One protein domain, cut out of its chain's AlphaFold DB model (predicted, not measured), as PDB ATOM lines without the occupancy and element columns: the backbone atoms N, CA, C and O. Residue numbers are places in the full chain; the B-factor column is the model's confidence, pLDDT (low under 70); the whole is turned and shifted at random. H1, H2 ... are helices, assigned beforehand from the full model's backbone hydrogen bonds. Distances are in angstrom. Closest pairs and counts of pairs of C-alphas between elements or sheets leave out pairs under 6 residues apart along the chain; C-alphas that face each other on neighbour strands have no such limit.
ATOM      1  N   LYS A   2     117.103 180.944 239.063       65.81
ATOM      2  CA  LYS A   2     117.618 179.558 239.229       65.81
ATOM      3  C   LYS A   2     118.580 179.068 238.120       65.81
ATOM      4  O   LYS A   2     119.590 178.440 238.411       65.81
ATOM      5  N   HIS A   3     118.338 179.428 236.856       78.50
ATOM      6  CA  HIS A   3     119.205 179.039 235.727       78.50
ATOM      7  C   HIS A   3     120.559 179.771 235.670       78.50
ATOM      8  O   HIS A   3     121.482 179.288 235.017       78.50
ATOM      9  N   LYS A   4     120.703 180.936 236.321       87.50
ATOM     10  CA  LYS A   4     121.987 181.657 236.389       87.50
ATOM     11  C   LYS A   4     122.930 180.955 237.367       87.50
ATOM     12  O   LYS A   4     124.000 180.532 236.956       87.50
ATOM     13  N   VAL A   5     122.447 180.682 238.581       92.62
ATOM     14  CA  VAL A   5     123.191 179.943 239.616       92.62
ATOM     15  C   VAL A   5     123.646 178.572 239.104       92.62
ATOM     16  O   VAL A   5     124.815 178.225 239.231       92.62
ATOM     17  N   LYS A   6     122.762 177.820 238.427       93.94
ATOM     18  CA  LYS A   6     123.128 176.529 237.816       93.94
ATOM     19  C   LYS A   6     124.282 176.660 236.809       93.94
ATOM     20  O   LYS A   6     125.178 175.821 236.801       93.94
ATOM     21  N   ARG A   7     124.277 177.698 235.964       94.81
ATOM     22  CA  ARG A   7     125.358 177.941 234.991       94.81
ATOM     23  C   ARG A   7     126.673 178.295 235.678       94.81
ATOM     24  O   ARG A   7     127.713 177.802 235.251       94.81
ATOM     25  N   ASP A   8     126.627 179.101 236.730       95.62
ATOM     26  CA  ASP A   8     127.824 179.513 237.466       95.62
ATOM     27  C   ASP A   8     128.462 178.324 238.203       95.62
ATOM     28  O   ASP A   8     129.678 178.147 238.136       95.62
ATOM     29  N   ILE A   9     127.649 177.429 238.783       96.88
ATOM     30  CA  ILE A   9     128.120 176.167 239.380       96.88
ATOM     31  C   ILE A   9     128.816 175.288 238.333       96.88
ATOM     32  O   ILE A   9     129.921 174.808 238.575       96.88
ATOM     33  N   ILE A  10     128.215 175.104 237.152       97.06
ATOM     34  CA  ILE A  10     128.809 174.286 236.078       97.06
ATOM     35  C   ILE A  10     130.143 174.880 235.607       97.06
ATOM     36  O   ILE A  10     131.111 174.145 235.409       97.06
ATOM     37  N   LYS A  11     130.220 176.207 235.453       97.38
ATOM     38  CA  LYS A  11     131.470 176.892 235.091       97.38
ATOM     39  C   LYS A  11     132.546 176.706 236.158       97.38
ATOM     40  O   LYS A  11     133.689 176.422 235.810       97.38
ATOM     41  N   CYS A  12     132.183 176.846 237.432       97.50
ATOM     42  CA  CYS A  12     133.103 176.646 238.548       97.50
ATOM     43  C   CYS A  12     133.626 175.205 238.581       97.50
ATOM     44  O   CYS A  12     134.837 175.001 238.600       97.50
ATOM     45  N   LYS A  13     132.729 174.217 238.464       98.00
ATOM     46  CA  LYS A  13     133.088 172.797 238.376       98.00
ATOM     47  C   LYS A  13     134.107 172.547 237.261       98.00
ATOM     48  O   LYS A  13     135.180 172.025 237.534       98.00
ATOM     49  N   LYS A  14     133.816 172.995 236.035       97.94
ATOM     50  CA  LYS A  14     134.718 172.806 234.886       97.94
ATOM     51  C   LYS A  14     136.080 173.475 235.099       97.94
ATOM     52  O   LYS A  14     137.106 172.937 234.697       97.94
ATOM     53  N   LYS A  15     136.102 174.650 235.737       98.00
ATOM     54  CA  LYS A  15     137.350 175.340 236.082       98.00
ATOM     55  C   LYS A  15     138.175 174.526 237.080       98.00
ATOM     56  O   LYS A  15     139.370 174.375 236.867       98.00
ATOM     57  N   LEU A  16     137.545 173.992 238.127       97.81
ATOM     58  CA  LEU A  16     138.217 173.162 239.129       97.81
ATOM     59  C   LEU A  16     138.757 171.865 238.521       97.81
ATOM     60  O   LEU A  16     139.915 171.542 238.751       97.81
ATOM     61  N   GLU A  17     137.971 171.175 237.694       96.56
ATOM     62  CA  GLU A  17     138.407 169.955 236.998       96.56
ATOM     63  C   GLU A  17     139.637 170.210 236.116       96.56
ATOM     64  O   GLU A  17     140.593 169.439 236.146       96.56
ATOM     65  N   ASN A  18     139.649 171.316 235.370       97.06
ATOM     66  CA  ASN A  18     140.805 171.694 234.557       97.06
ATOM     67  C   ASN A  18     142.028 172.041 235.417       97.06
ATOM     68  O   ASN A  18     143.143 171.656 235.072       97.06
ATOM     69  N   SER A  19     141.832 172.756 236.529       97.38
ATOM     70  CA  SER A  19     142.920 173.089 237.451       97.38
ATOM     71  C   SER A  19     143.523 171.846 238.102       97.38
ATOM     72  O   SER A  19     144.740 171.781 238.230       97.38
ATOM     73  N   ILE A  20     142.698 170.867 238.489       96.44
ATOM     74  CA  ILE A  20     143.165 169.601 239.069       96.44
ATOM     75  C   ILE A  20     144.063 168.876 238.065       96.44
ATOM     76  O   ILE A  20     145.215 168.610 238.386       96.44
ATOM     77  N   LYS A  21     143.594 168.681 236.825       96.19
ATOM     78  CA  LYS A  21     144.385 168.020 235.773       96.19
ATOM     79  C   LYS A  21     145.724 168.715 235.521       96.19
ATOM     80  O   LYS A  21     146.763 168.067 235.483       96.19
ATOM     81  N   ALA A  22     145.711 170.045 235.413       96.75
ATOM     82  CA  ALA A  22     146.931 170.820 235.198       96.75
ATOM     83  C   ALA A  22     147.920 170.706 236.373       96.75
ATOM     84  O   ALA A  22     149.133 170.744 236.170       96.75
ATOM     85  N   LEU A  23     147.422 170.582 237.608       97.69
ATOM     86  CA  LEU A  23     148.264 170.377 238.786       97.69
ATOM     87  C   LEU A  23     148.843 168.963 238.831       97.69
ATOM     88  O   LEU A  23     150.028 168.827 239.115       97.69
ATOM     89  N   GLU A  24     148.056 167.939 238.508       97.31
ATOM     90  CA  GLU A  24     148.527 166.550 238.436       97.31
ATOM     91  C   GLU A  24     149.637 166.387 237.389       97.31
ATOM     92  O   GLU A  24     150.700 165.843 237.690       97.31
ATOM     93  N   GLU A  25     149.452 166.942 236.187       96.06
ATOM     94  CA  GLU A  25     150.486 166.960 235.142       96.06
ATOM     95  C   GLU A  25     151.750 167.695 235.602       96.06
ATOM     96  O   GLU A  25     152.875 167.245 235.365       96.06
ATOM     97  N   LYS A  26     151.580 168.826 236.297       97.69
ATOM     98  CA  LYS A  26     152.702 169.607 236.819       97.69
ATOM     99  C   LYS A  26     153.480 168.843 237.891       97.69
ATOM    100  O   LYS A  26     154.707 168.926 237.884       97.69
ATOM    101  N   ILE A  27     152.800 168.125 238.787       96.50
ATOM    102  CA  ILE A  27     153.438 167.289 239.816       96.50
ATOM    103  C   ILE A  27     154.282 166.207 239.144       96.50
ATOM    104  O   ILE A  27     155.483 166.144 239.404       96.50
ATOM    105  N   LEU A  28     153.704 165.449 238.210       94.94
ATOM    106  CA  LEU A  28     154.417 164.386 237.496       94.94
ATOM    107  C   LEU A  28     155.663 164.908 236.765       94.94
ATOM    108  O   LEU A  28     156.740 164.299 236.793       94.94
ATOM    109  N   ARG A  29     155.541 166.067 236.112       95.06
ATOM    110  CA  ARG A  29     156.675 166.693 235.433       95.06
ATOM    111  C   ARG A  29     157.772 167.090 236.424       95.06
ATOM    112  O   ARG A  29     158.928 166.749 236.201       95.06
ATOM    113  N   LEU A  30     157.417 167.761 237.519       94.81
ATOM    114  CA  LEU A  30     158.383 168.206 238.529       94.81
ATOM    115  C   LEU A  30     159.079 167.038 239.228       94.81
ATOM    116  O   LEU A  30     160.279 167.109 239.465       94.81
ATOM    117  N   GLU A  31     158.364 165.949 239.509       92.25
ATOM    118  CA  GLU A  31     158.976 164.722 240.023       92.25
ATOM    119  C   GLU A  31     160.018 164.163 239.046       92.25
ATOM    120  O   GLU A  31     161.089 163.735 239.471       92.25
ATOM    121  N   SER A  32     159.738 164.208 237.736       89.06
ATOM    122  CA  SER A  32     160.687 163.756 236.707       89.06
ATOM    123  C   SER A  32     161.934 164.631 236.691       89.06
ATOM    124  O   SER A  32     163.052 164.131 236.748       89.06
ATOM    125  N   GLU A  33     161.726 165.946 236.631       90.75
ATOM    126  CA  GLU A  33     162.799 166.933 236.578       90.75
ATOM    127  C   GLU A  33     163.672 166.875 237.835       90.75
ATOM    128  O   GLU A  33     164.891 166.982 237.732       90.75
ATOM    129  N   TYR A  34     163.075 166.675 239.012       88.50
ATOM    130  CA  TYR A  34     163.804 166.572 240.270       88.50
ATOM    131  C   TYR A  34     164.751 165.368 240.287       88.50
ATOM    132  O   TYR A  34     165.928 165.523 240.593       88.50
ATOM    133  N   HIS A  35     164.277 164.179 239.907       83.94
ATOM    134  CA  HIS A  35     165.112 162.975 239.931       83.94
ATOM    135  C   HIS A  35     166.149 162.941 238.799       83.94
ATOM    136  O   HIS A  35     167.241 162.415 238.997       83.94
ATOM    137  N   GLN A  36     165.854 163.546 237.644       82.06
ATOM    138  CA  GLN A  36     166.800 163.639 236.527       82.06
ATOM    139  C   GLN A  36     167.888 164.695 236.745       82.06
ATOM    140  O   GLN A  36     169.048 164.460 236.410       82.06
ATOM    141  N   ASN A  37     167.523 165.868 237.274       77.88
ATOM    142  CA  ASN A  37     168.405 167.038 237.275       77.88
ATOM    143  C   ASN A  37     169.045 167.328 238.636       77.88
ATOM    144  O   ASN A  37     170.035 168.059 238.695       77.88
ATOM    145  N   CYS A  38     168.500 166.808 239.738       70.62
ATOM    146  CA  CYS A  38     169.095 166.996 241.057       70.62
ATOM    147  C   CYS A  38     170.003 165.819 241.420       70.62
ATOM    148  O   CYS A  38     169.700 164.661 241.144       70.62
ATOM    149  N   ASN A  39     171.110 166.108 242.111       66.88
ATOM    150  CA  ASN A  39     171.957 165.076 242.704       66.88
ATOM    151  C   ASN A  39     171.252 164.450 243.923       66.88
ATOM    152  O   ASN A  39     171.564 164.757 245.073       66.88
ATOM    153  N   VAL A  40     170.274 163.584 243.656       67.12
ATOM    154  CA  VAL A  40     169.459 162.889 244.666       67.12
ATOM    155  C   VAL A  40     170.214 161.771 245.392       67.12
ATOM    156  O   VAL A  40     169.688 161.191 246.339       67.12
ATOM    157  N   ASN A  41     171.463 161.487 245.005       64.81
ATOM    158  CA  ASN A  41     172.289 160.443 245.624       64.81
ATOM    159  C   ASN A  41     172.712 160.789 247.063       64.81
ATOM    160  O   ASN A  41     172.989 159.891 247.852       64.81
ATOM    161  N   GLY A  42     172.731 162.078 247.426       64.56
ATOM    162  CA  GLY A  42     172.942 162.519 248.812       64.56
ATOM    163  C   GLY A  42     171.704 162.369 249.705       64.56
ATOM    164  O   GLY A  42     171.785 162.560 250.913       64.56
ATOM    165  N   GLY A  43     170.551 162.035 249.132       72.88
ATOM    166  CA  GLY A  43     169.292 161.964 249.854       72.88
ATOM    167  C   GLY A  43     168.233 162.889 249.280       72.88
ATOM    168  O   GLY A  43     168.526 163.907 248.648       72.88
ATOM    169  N   ASN A  44     166.980 162.506 249.494       79.75
ATOM    170  CA  ASN A  44     165.812 163.271 249.080       79.75
ATOM    171  C   ASN A  44     164.621 162.975 250.004       79.75
ATOM    172  O   ASN A  44     164.752 162.223 250.968       79.75
ATOM    173  N   LEU A  45     163.450 163.545 249.696       81.62
ATOM    174  CA  LEU A  45     162.218 163.330 250.465       81.62
ATOM    175  C   LEU A  45     161.887 161.842 250.672       81.62
ATOM    176  O   LEU A  45     161.343 161.465 251.703       81.62
ATOM    177  N   MET A  46     162.252 161.017 249.698       77.56
ATOM    178  CA  MET A  46     161.928 159.599 249.595       77.56
ATOM    179  C   MET A  46     163.006 158.707 250.209       77.56
ATOM    180  O   MET A  46     162.696 157.701 250.836       77.56
ATOM    181  N   LYS A  47     164.279 159.082 250.038       73.56
ATOM    182  CA  LYS A  47     165.445 158.334 250.539       73.56
ATOM    183  C   LYS A  47     165.884 158.769 251.939       73.56
ATOM    184  O   LYS A  47     166.699 158.103 252.573       73.56
ATOM    185  N   GLY A  48     165.366 159.902 252.414       75.25
ATOM    186  CA  GLY A  48     165.908 160.628 253.557       75.25
ATOM    187  C   GLY A  48     167.284 161.228 253.250       75.25
ATOM    188  O   GLY A  48     167.920 160.908 252.251       75.25
ATOM    189  N   TRP A  49     167.766 162.109 254.129       79.69
ATOM    190  CA  TRP A  49     169.096 162.739 254.024       79.69
ATOM    191  C   TRP A  49     170.130 162.131 254.978       79.69
ATOM    192  O   TRP A  49     171.193 162.708 255.202       79.69
ATOM    193  N   GLU A  50     169.845 160.972 255.574       72.50
ATOM    194  CA  GLU A  50     170.733 160.363 256.570       72.50
ATOM    195  C   GLU A  50     172.124 160.030 256.020       72.50
ATOM    196  O   GLU A  50     173.102 160.195 256.745       72.50
ATOM    197  N   SER A  51     172.237 159.596 254.761       66.94
ATOM    198  CA  SER A  51     173.527 159.307 254.114       66.94
ATOM    199  C   SER A  51     174.393 160.565 253.991       66.94
ATOM    200  O   SER A  51     175.568 160.545 254.366       66.94
ATOM    201  N   TYR A  52     173.799 161.689 253.575       68.81
ATOM    202  CA  TYR A  52     174.464 162.994 253.561       68.81
ATOM    203  C   TYR A  52     174.833 163.481 254.964       68.81
ATOM    204  O   TYR A  52     175.967 163.904 255.189       68.81
ATOM    205  N   LEU A  53     173.917 163.378 255.931       70.94
ATOM    206  CA  LEU A  53     174.150 163.837 257.305       70.94
ATOM    207  C   LEU A  53     175.238 163.027 258.017       70.94
ATOM    208  O   LEU A  53     176.081 163.597 258.708       70.94
ATOM    209  N   ARG A  54     175.247 161.703 257.836       72.19
ATOM    210  CA  ARG A  54     176.234 160.809 258.455       72.19
ATOM    211  C   ARG A  54     177.561 160.751 257.698       72.19
ATOM    212  O   ARG A  54     178.491 160.131 258.204       72.19
ATOM    213  N   LYS A  55     177.660 161.372 256.512       69.44
ATOM    214  CA  LYS A  55     178.821 161.278 255.601       69.44
ATOM    215  C   LYS A  55     179.277 159.829 255.387       69.44
ATOM    216  O   LYS A  55     180.466 159.554 255.250       69.44
ATOM    217  N   THR A  56     178.329 158.897 255.415       61.88
ATOM    218  CA  THR A  56     178.582 157.465 255.270       61.88
ATOM    219  C   THR A  56     178.182 157.035 253.871       61.88
ATOM    220  O   THR A  56     177.154 157.464 253.352       61.88
ATOM    221  N   SER A  57     178.993 156.174 253.259       60.09
ATOM    222  CA  SER A  57     178.668 155.546 251.978       60.09
ATOM    223  C   SER A  57     177.617 154.439 252.114       60.09
ATOM    224  O   SER A  57     177.222 153.850 251.112       60.09
ATOM    225  N   ILE A  58     177.206 154.110 253.343       64.56
ATOM    226  CA  ILE A  58     176.242 153.047 253.620       64.56
ATOM    227  C   ILE A  58     174.830 153.616 253.486       64.56
ATOM    228  O   ILE A  58     174.429 154.513 254.229       64.56
ATOM    229  N   GLU A  59     174.076 153.073 252.535       60.53
ATOM    230  CA  GLU A  59     172.665 153.390 252.339       60.53
ATOM    231  C   GLU A  59     171.851 152.972 253.583       60.53
ATOM    232  O   GLU A  59     172.070 151.873 254.109       60.53
ATOM    233  N   PRO A  60     170.944 153.823 254.101       64.12
ATOM    234  CA  PRO A  60     170.126 153.473 255.257       64.12
ATOM    235  C   PRO A  60     169.323 152.193 255.004       64.12
ATOM    236  O   PRO A  60     168.705 152.039 253.950       64.12
ATOM    237  N   LEU A  61     169.289 151.293 255.993       60.56
ATOM    238  CA  LEU A  61     168.566 150.016 255.898       60.56
ATOM    239  C   LEU A  61     167.088 150.203 255.527       60.56
ATOM    240  O   LEU A  61     166.564 149.413 254.753       60.56
ATOM    241  N   SER A  62     166.451 151.267 256.025       59.03
ATOM    242  CA  SER A  62     165.052 151.611 255.745       59.03
ATOM    243  C   SER A  62     164.787 151.927 254.273       59.03
ATOM    244  O   SER A  62     163.752 151.536 253.734       59.03
ATOM    245  N   PHE A  63     165.717 152.618 253.610       62.56
ATOM    246  CA  PHE A  63     165.581 152.922 252.191       62.56
ATOM    247  C   PHE A  63     165.859 151.690 251.334       62.56
ATOM    248  O   PHE A  63     165.156 151.454 250.358       62.56
ATOM    249  N   ARG A  64     166.828 150.865 251.743       62.19
ATOM    250  CA  ARG A  64     167.132 149.608 251.061       62.19
ATOM    251  C   ARG A  64     165.922 148.675 251.050       62.19
ATOM    252  O   ARG A  64     165.523 148.244 249.982       62.19
ATOM    253  N   THR A  65     165.264 148.484 252.195       57.34
ATOM    254  CA  THR A  65     164.038 147.674 252.274       57.34
ATOM    255  C   THR A  65     162.906 148.237 251.420       57.34
ATOM    256  O   THR A  65     162.272 147.489 250.693       57.34
ATOM    257  N   PHE A  66     162.681 149.556 251.434       61.38
ATOM    258  CA  PHE A  66     161.611 150.151 250.628       61.38
ATOM    259  C   PHE A  66     161.900 150.077 249.124       61.38
ATOM    260  O   PHE A  66     160.981 149.876 248.345       61.38
ATOM    261  N   ARG A  67     163.167 150.206 248.715       67.00
ATOM    262  CA  ARG A  67     163.617 150.030 247.326       67.00
ATOM    263  C   ARG A  67     163.553 148.573 246.862       67.00
ATOM    264  O   ARG A  67     163.274 148.303 245.698       67.00
ATOM    265  N   ASP A  68     163.843 147.644 247.764       66.56
ATOM    266  CA  ASP A  68     163.746 146.210 247.497       66.56
ATOM    267  C   ASP A  68     162.270 145.784 247.363       66.56
ATOM    268  O   ASP A  68     161.943 144.972 246.497       66.56
ATOM    269  N   ASP A  69     161.375 146.384 248.158       64.94
ATOM    270  CA  ASP A  69     159.922 146.172 248.090       64.94
ATOM    271  C   ASP A  69     159.268 146.918 246.907       64.94
ATOM    272  O   ASP A  69     158.294 146.433 246.325       64.94
ATOM    273  N   TYR A  70     159.801 148.086 246.530       62.31
ATOM    274  CA  TYR A  70     159.282 148.963 245.478       62.31
ATOM    275  C   TYR A  70     160.419 149.505 244.607       62.31
ATOM    276  O   TYR A  70     161.300 150.215 245.077       62.31
ATOM    277  N   ASN A  71     160.359 149.244 243.299       74.00
ATOM    278  CA  ASN A  71     161.345 149.739 242.331       74.00
ATOM    279  C   ASN A  71     161.545 151.269 242.448       74.00
ATOM    280  O   ASN A  71     160.576 151.998 242.665       74.00
ATOM    281  N   ASP A  72     162.772 151.766 242.226       74.06
ATOM    282  CA  ASP A  72     163.106 153.201 242.186       74.06
ATOM    283  C   ASP A  72     162.083 154.000 241.365       74.06
ATOM    284  O   ASP A  72     161.651 155.072 241.776       74.06
ATOM    285  N   PHE A  73     161.614 153.437 240.252       80.50
ATOM    286  CA  PHE A  73     160.612 154.073 239.400       80.50
ATOM    287  C   PHE A  73     159.284 154.389 240.116       80.50
ATOM    288  O   PHE A  73     158.653 155.402 239.820       80.50
ATOM    289  N   TYR A  74     158.857 153.557 241.069       81.44
ATOM    290  CA  TYR A  74     157.669 153.802 241.895       81.44
ATOM    291  C   TYR A  74     157.927 154.926 242.902       81.44
ATOM    292  O   TYR A  74     157.122 155.845 243.065       81.44
ATOM    293  N   ILE A  75     159.100 154.882 243.535       80.56
ATOM    294  CA  ILE A  75     159.545 155.867 244.521       80.56
ATOM    295  C   ILE A  75     159.612 157.258 243.888       80.56
ATOM    296  O   ILE A  75     159.121 158.227 244.458       80.56
ATOM    297  N   GLU A  76     160.142 157.373 242.676       85.25
ATOM    298  CA  GLU A  76     160.263 158.649 241.965       85.25
ATOM    299  C   GLU A  76     158.912 159.299 241.609       85.25
ATOM    300  O   GLU A  76     158.880 160.454 241.182       85.25
ATOM    301  N   ARG A  77     157.798 158.573 241.777       89.94
ATOM    302  CA  ARG A  77     156.437 158.970 241.384       89.94
ATOM    303  C   ARG A  77     155.444 159.019 242.539       89.94
ATOM    304  O   ARG A  77     154.245 159.153 242.290       89.94
ATOM    305  N   MET A  78     155.890 158.892 243.789       89.12
ATOM    306  CA  MET A  78     154.975 158.717 244.923       89.12
ATOM    307  C   MET A  78     153.937 159.834 245.049       89.12
ATOM    308  O   MET A  78     152.782 159.531 245.335       89.12
ATOM    309  N   LEU A  79     154.296 161.109 244.840       93.06
ATOM    310  CA  LEU A  79     153.326 162.202 244.975       93.06
ATOM    311  C   LEU A  79     152.267 162.090 243.887       93.06
ATOM    312  O   LEU A  79     151.078 162.202 244.185       93.06
ATOM    313  N   SER A  80     152.677 161.797 242.654       93.94
ATOM    314  CA  SER A  80     151.732 161.513 241.577       93.94
ATOM    315  C   SER A  80     150.833 160.319 241.898       93.94
ATOM    316  O   SER A  80     149.651 160.361 241.572       93.94
ATOM    317  N   LEU A  81     151.353 159.284 242.556       91.25
ATOM    318  CA  LEU A  81     150.603 158.075 242.904       91.25
ATOM    319  C   LEU A  81     149.636 158.255 244.087       91.25
ATOM    320  O   LEU A  81     148.768 157.409 244.290       91.25
ATOM    321  N   THR A  82     149.699 159.371 244.821       92.31
ATOM    322  CA  THR A  82     148.670 159.707 245.826       92.31
ATOM    323  C   THR A  82     147.317 160.094 245.215       92.31
ATOM    324  O   THR A  82     146.311 160.114 245.927       92.31
TER     325      THR A  82
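AT A GLANCE: This is residues 2 to 82 of the 98 residues of the protein "Histone acetyltransferase subunit NuA4, putative" of Plasmodium gallinaceum (UniProt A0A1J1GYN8). One long helix, H1, sticks out as an arm with residues 2 to 22; after residue 37 of H1 the backbone folds back through the short helices H2, H3 and H4 until H5 packs on residues 24 to 31 of H1. The printed part has 81 residues, with five named helices, H1 to H5 in that order, which hold 58 of them, and no named strand; its class is all helix, and the whole is extended, with a radius of gyration of the C-alphas of 19.7 A and spans of 66 by 24 by 19 A.

HOW THE PARTS SIT: H1, residues 2 to 37, touches H5, residues 78 to 81, with residues 24 to 31 alone; the closest C-alphas, Leu 28 and Ser 80, are 5.7 A apart. H4, residues 72 to 75, meets H5 only through their link. H3, residues 61 to 69, is close to H4 but not clearly touching; the closest C-alphas, Arg 67 and Ile 75, are 7.6 A apart. H2, residues 50 to 54, touches no helix. Every O i to N i+4 pair is within hydrogen-bond range in H1, H2 and H3; H4 and H5 are too short for one.

IN THESE COORDINATES: H1 runs 52.3 A from C-alpha 2 at (117.618, 179.558, 239.229); H3 spans 12.3 A. H5 ends at C-alpha 81, (150.603, 158.075, 242.904).

THE WHOLE: The printed part has no cut. Link H1 to H2 is long. pLDDT is under 70 at residues 2, 39 to 42, 51 to 52 and 55 to 70.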